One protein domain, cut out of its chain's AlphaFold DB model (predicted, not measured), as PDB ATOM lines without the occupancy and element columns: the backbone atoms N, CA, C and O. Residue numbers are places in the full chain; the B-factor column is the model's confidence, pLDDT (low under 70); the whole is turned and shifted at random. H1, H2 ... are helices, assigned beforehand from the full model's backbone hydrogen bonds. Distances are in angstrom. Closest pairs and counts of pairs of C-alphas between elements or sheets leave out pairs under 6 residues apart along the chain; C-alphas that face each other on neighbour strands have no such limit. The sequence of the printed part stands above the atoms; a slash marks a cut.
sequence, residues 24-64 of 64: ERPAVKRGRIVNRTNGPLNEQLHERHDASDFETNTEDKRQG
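What this domain is: This is residues 24 to 64 of the 64 residues of the protein "Glutathione S-transferase" of Escherichia coli (UniProt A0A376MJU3). This is a small domain with little regular structure: a long winding loop, residues 32 to 52, makes the middle, with the short helix H1 towards one end of the longest axis, H3 towards the other and H2 at one side between them. The printed part has 41 residues with three named helices, H1, H2, H3 in chain order, and no named strand; the class is all helix, with 14 residues in named elements. It is compact, with a radius of gyration of the C-alphas of 9.5 A and spans of 31 by 22 by 14 A.

How they stand to each other: Start at H1, residues 26 to 31, where every O i to N i+4 pair is within hydrogen-bond range. It is close to but not clearly touching H2, residues 53 to 56; their closest C-alphas, of Arg 30 and Phe 54, are 7.5 A apart. H3, residues 59 to 62, is apart from H1, and meets H2 only through their link. H2 and H3 are too short for such pairs; of O i to N i+3 pairs, H2 has 0 of 1 within range and H3 1 of 1.

Where its parts are: Find C-alpha 26 at (196.238, 227.309, 222.924); from there H1 runs 8.6 A to C-alpha 31. H2 runs 5.3 A from C-alpha 53 to 56, and H3 5.2 A from 59 to C-alpha 62 at (210.923, 219.155, 207.312).

The domain as a whole: The C-alphas farthest apart, of Arg 25 and Gly 64, stand at 30.7 A. The printed part has no cut; H1 to H2 is a long link of 21 residues, H2 to H3 a tight one of 2. Mean pLDDT of the printed part is 96.2, and no printed residue is under 70.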
ATOM      1  N   GLU A  24     199.716 232.448 226.482       97.94
ATOM      2  CA  GLU A  24     199.580 231.076 226.974       97.94
ATOM      3  C   GLU A  24     198.389 230.319 226.364       97.94
ATOM      4  O   GLU A  24     198.395 229.082 226.350       97.94
ATOM      5  N   ARG A  25     197.409 231.031 225.787       98.38
ATOM      6  CA  ARG A  25     196.190 230.440 225.214       98.38
ATOM      7  C   ARG A  25     196.521 229.493 224.048       98.38
ATOM      8  O   ARG A  25     197.219 229.906 223.118       98.38
ATOM      9  N   PRO A  26     195.951 228.270 223.996       97.69
ATOM     10  CA  PRO A  26     196.238 227.309 222.924       97.69
ATOM     11  C   PRO A  26     195.991 227.849 221.511       97.69
ATOM     12  O   PRO A  26     196.781 227.601 220.603       97.69
ATOM     13  N   ALA A  27     194.927 228.633 221.323       97.56
ATOM     14  CA  ALA A  27     194.621 229.247 220.031       97.56
ATOM     15  C   ALA A  27     195.669 230.290 219.606       97.56
ATOM     16  O   ALA A  27     196.016 230.350 218.431       97.56
ATOM     17  N   VAL A  28     196.216 231.065 220.550       97.88
ATOM     18  CA  VAL A  28     197.259 232.067 220.267       97.88
ATOM     19  C   VAL A  28     198.572 231.378 219.904       97.88
ATOM     20  O   VAL A  28     199.221 231.769 218.937       97.88
ATOM     21  N   LYS A  29     198.930 230.308 220.622       96.69
ATOM     22  CA  LYS A  29     200.111 229.489 220.309       96.69
ATOM     23  C   LYS A  29     200.051 228.891 218.904       96.69
ATOM     24  O   LYS A  29     201.050 228.941 218.202       96.69
ATOM     25  N   ARG A  30     198.892 228.375 218.481       96.44
ATOM     26  CA  ARG A  30     198.711 227.858 217.112       96.44
ATOM     27  C   ARG A  30     198.679 228.973 216.070       96.44
ATOM     28  O   ARG A  30     199.356 228.884 215.059       96.44
ATOM     29  N   GLY A  31     197.929 230.044 216.317       96.81
ATOM     30  CA  GLY A  31     197.764 231.127 215.344       96.81
ATOM     31  C   GLY A  31     199.062 231.875 215.038       96.81
ATOM     32  O   GLY A  31     199.321 232.189 213.883       96.81
ATOM     33  N   ARG A  32     199.915 232.113 216.047       97.12
ATOM     34  CA  ARG A  32     201.141 232.920 215.891       97.12
ATOM     35  C   ARG A  32     202.223 232.290 215.005       97.12
ATOM     36  O   ARG A  32     203.219 232.957 214.738       97.12
ATOM     37  N   ILE A  33     202.084 231.012 214.655       97.44
ATOM     38  CA  ILE A  33     203.083 230.270 213.875       97.44
ATOM     39  C   ILE A  33     202.659 230.057 212.417       97.44
ATOM     40  O   ILE A  33     203.496 229.712 211.590       97.44
ATOM     41  N   VAL A  34     201.383 230.291 212.089       97.69
ATOM     42  CA  VAL A  34     200.858 230.189 210.718       97.69
ATOM     43  C   VAL A  34     201.450 231.306 209.851       97.69
ATOM     44  O   VAL A  34     201.512 232.457 210.278       97.69
ATOM     45  N   ASN A  35     201.894 230.960 208.643       98.06
ATOM     46  CA  ASN A  35     202.611 231.813 207.690       98.06
ATOM     47  C   ASN A  35     203.906 232.445 208.222       98.06
ATOM     48  O   ASN A  35     204.414 233.412 207.654       98.06
ATOM     49  N   ARG A  36     204.463 231.910 209.311       96.75
ATOM     50  CA  ARG A  36     205.685 232.434 209.914       96.75
ATOM     51  C   ARG A  36     206.909 231.707 209.368       96.75
ATOM     52  O   ARG A  36     206.964 230.491 209.456       96.75
ATOM     53  N   THR A  37     207.892 232.465 208.878       96.75
ATOM     54  CA  THR A  37     209.132 231.963 208.243       96.75
ATOM     55  C   THR A  37     210.401 232.358 209.016       96.75
ATOM     56  O   THR A  37     211.492 232.466 208.454       96.75
ATOM     57  N   ASN A  38     210.259 232.726 210.294       96.50
ATOM     58  CA  ASN A  38     211.364 233.163 211.144       96.50
ATOM     59  C   ASN A  38     211.192 232.701 212.598       96.50
ATOM     60  O   ASN A  38     210.103 232.331 213.033       96.50
ATOM     61  N   GLY A  39     212.273 232.791 213.375       94.81
ATOM     62  CA  GLY A  39     212.304 232.312 214.757       94.81
ATOM     63  C   GLY A  39     212.643 230.818 214.846       94.81
ATOM     64  O   GLY A  39     213.263 230.280 213.932       94.81
ATOM     65  N   PRO A  40     212.285 230.137 215.944       96.94
ATOM     66  CA  PRO A  40     212.490 228.695 216.080       96.94
ATOM     67  C   PRO A  40     211.713 227.906 215.017       96.94
ATOM     68  O   PRO A  40     210.569 228.245 214.731       96.94
ATOM     69  N   LEU A  41     212.298 226.847 214.452       96.75
ATOM     70  CA  LEU A  41     211.664 226.054 213.381       96.75
ATOM     71  C   LEU A  41     210.364 225.363 213.829       96.75
ATOM     72  O   LEU A  41     209.412 225.264 213.063       96.75
ATOM     73  N   ASN A  42     210.274 224.965 215.099       96.44
ATOM     74  CA  ASN A  42     209.048 224.406 215.677       96.44
ATOM     75  C   ASN A  42     207.948 225.457 215.929       96.44
ATOM     76  O   ASN A  42     206.831 225.106 216.305       96.44
ATOM     77  N   GLU A  43     208.253 226.743 215.744       97.00
ATOM     78  CA  GLU A  43     207.293 227.849 215.768       97.00
ATOM     79  C   GLU A  43     207.027 228.422 214.367       97.00
ATOM     80  O   GLU A  43     206.581 229.565 214.233       97.00
ATOM     81  N   GLN A  44     207.295 227.636 213.325       97.94
ATOM     82  CA  GLN A  44     207.071 228.008 211.936       97.94
ATOM     83  C   GLN A  44     206.169 226.980 211.258       97.94
ATOM     84  O   GLN A  44     206.455 225.782 211.244       97.94
ATOM     85  N   LEU A  45     205.067 227.464 210.696       97.88
ATOM     86  CA  LEU A  45     204.181 226.726 209.811       97.88
ATOM     87  C   LEU A  45     203.929 227.610 208.586       97.88
ATOM     88  O   LEU A  45     203.100 228.516 208.641       97.88
ATOM     89  N   HIS A  46     204.667 227.385 207.497       97.62
ATOM     90  CA  HIS A  46     204.662 228.276 206.326       97.62
ATOM     91  C   HIS A  46     203.278 228.440 205.683       97.62
ATOM     92  O   HIS A  46     202.925 229.533 205.242       97.62
ATOM     93  N   GLU A  47     202.463 227.388 205.698       96.31
ATOM     94  CA  GLU A  47     201.085 227.407 205.215       96.31
ATOM     95  C   GLU A  47     200.218 226.484 206.066       96.31
ATOM     96  O   GLU A  47     200.714 225.509 206.628       96.31
ATOM     97  N   ARG A  48     198.918 226.787 206.149       97.31
ATOM     98  CA  ARG A  48     197.940 225.966 206.862       97.31
ATOM     99  C   ARG A  48     196.721 225.742 205.980       97.31
ATOM    100  O   ARG A  48     196.001 226.695 205.683       97.31
ATOM    101  N   HIS A  49     196.444 224.480 205.685       97.56
ATOM    102  CA  HIS A  49     195.301 224.018 204.898       97.56
ATOM    103  C   HIS A  49     194.438 223.007 205.669       97.56
ATOM    104  O   HIS A  49     193.244 222.914 205.399       97.56
ATOM    105  N   ASP A  50     194.984 222.350 206.700       97.38
ATOM    106  CA  ASP A  50     194.264 221.449 207.609       97.38
ATOM    107  C   ASP A  50     194.631 221.709 209.091       97.38
ATOM    108  O   ASP A  50     195.541 222.468 209.430       97.38
ATOM    109  N   ALA A  51     193.863 221.164 210.034       96.25
ATOM    110  CA  ALA A  51     194.223 221.153 211.451       96.25
ATOM    111  C   ALA A  51     195.407 220.220 211.749       96.25
ATOM    112  O   ALA A  51     196.198 220.539 212.637       96.25
ATOM    113  N   SER A  52     195.559 219.118 211.010       97.06
ATOM    114  CA  SER A  52     196.670 218.170 211.194       97.06
ATOM    115  C   SER A  52     198.044 218.762 210.846       97.06
ATOM    116  O   SER A  52     199.064 218.274 211.327       97.06
ATOM    117  N   ASP A  53     198.093 219.875 210.106       97.06
ATOM    118  CA  ASP A  53     199.340 220.555 209.737       97.06
ATOM    119  C   ASP A  53     200.206 220.942 210.946       97.06
ATOM    120  O   ASP A  53     201.434 220.921 210.875       97.06
ATOM    121  N   PHE A  54     199.589 221.249 212.090       96.19
ATOM    122  CA  PHE A  54     200.326 221.561 213.319       96.19
ATOM    123  C   PHE A  54     201.112 220.362 213.871       96.19
ATOM    124  O   PHE A  54     202.091 220.543 214.596       96.19
ATOM    125  N   GLU A  55     200.687 219.144 213.549       95.88
ATOM    126  CA  GLU A  55     201.286 217.904 214.039       95.88
ATOM    127  C   GLU A  55     202.386 217.408 213.104       95.88
ATOM    128  O   GLU A  55     203.391 216.891 213.586       95.88
ATOM    129  N   THR A  56     202.245 217.603 211.791       96.12
ATOM    130  CA  THR A  56     203.127 216.970 210.793       96.12
ATOM    131  C   THR A  56     203.957 217.949 209.967       96.12
ATOM    132  O   THR A  56     204.984 217.549 209.428       96.12
ATOM    133  N   ASN A  57     203.541 219.215 209.860       97.00
ATOM    134  CA  ASN A  57     204.008 220.131 208.812       97.00
ATOM    135  C   ASN A  57     204.724 221.388 209.329       97.00
ATOM    136  O   ASN A  57     205.005 222.289 208.539       97.00
ATOM    137  N   THR A  58     205.038 221.460 210.625       97.19
ATOM    138  CA  THR A  58     205.924 222.509 211.150       97.19
ATOM    139  C   THR A  58     207.348 222.325 210.626       97.19
ATOM    140  O   THR A  58     207.771 221.207 210.326       97.19
ATOM    141  N   GLU A  59     208.092 223.422 210.500       97.25
ATOM    142  CA  GLU A  59     209.355 223.422 209.754       97.25
ATOM    143  C   GLU A  59     210.427 222.520 210.389       97.25
ATOM    144  O   GLU A  59     211.180 221.861 209.681       97.25
ATOM    145  N   ASP A  60     210.421 222.350 211.716       97.12
ATOM    146  CA  ASP A  60     211.292 221.391 212.418       97.12
ATOM    147  C   ASP A  60     211.142 219.940 211.928       97.12
ATOM    148  O   ASP A  60     212.092 219.164 212.012       97.12
ATOM    149  N   LYS A  61     209.979 219.573 211.378       94.81
ATOM    150  CA  LYS A  61     209.684 218.229 210.853       94.81
ATOM    151  C   LYS A  61     210.082 218.052 209.388       94.81
ATOM    152  O   LYS A  61     209.959 216.955 208.852       94.81
ATOM    153  N   ARG A  62     210.557 219.116 208.737       92.88
ATOM    154  CA  ARG A  62     210.923 219.155 207.312       92.88
ATOM    155  C   ARG A  62     212.430 219.264 207.080       92.88
ATOM    156  O   ARG A  62     212.860 219.444 205.946       92.88
ATOM    157  N   GLN A  63     213.227 219.125 208.138       89.12
ATOM    158  CA  GLN A  63     214.664 219.396 208.091       89.12
ATOM    159  C   GLN A  63     215.529 218.330 207.405       89.12
ATOM    160  O   GLN A  63     216.684 218.645 207.126       89.12
ATOM    161  N   GLY A  64     214.974 217.157 207.063       77.56
ATOM    162  CA  GLY A  64     215.695 216.088 206.357       77.56
ATOM    163  C   GLY A  64     216.684 215.319 207.223       77.56
ATOM    164  O   GLY A  64     217.395 215.943 208.040       77.56
TER     165      GLY A  64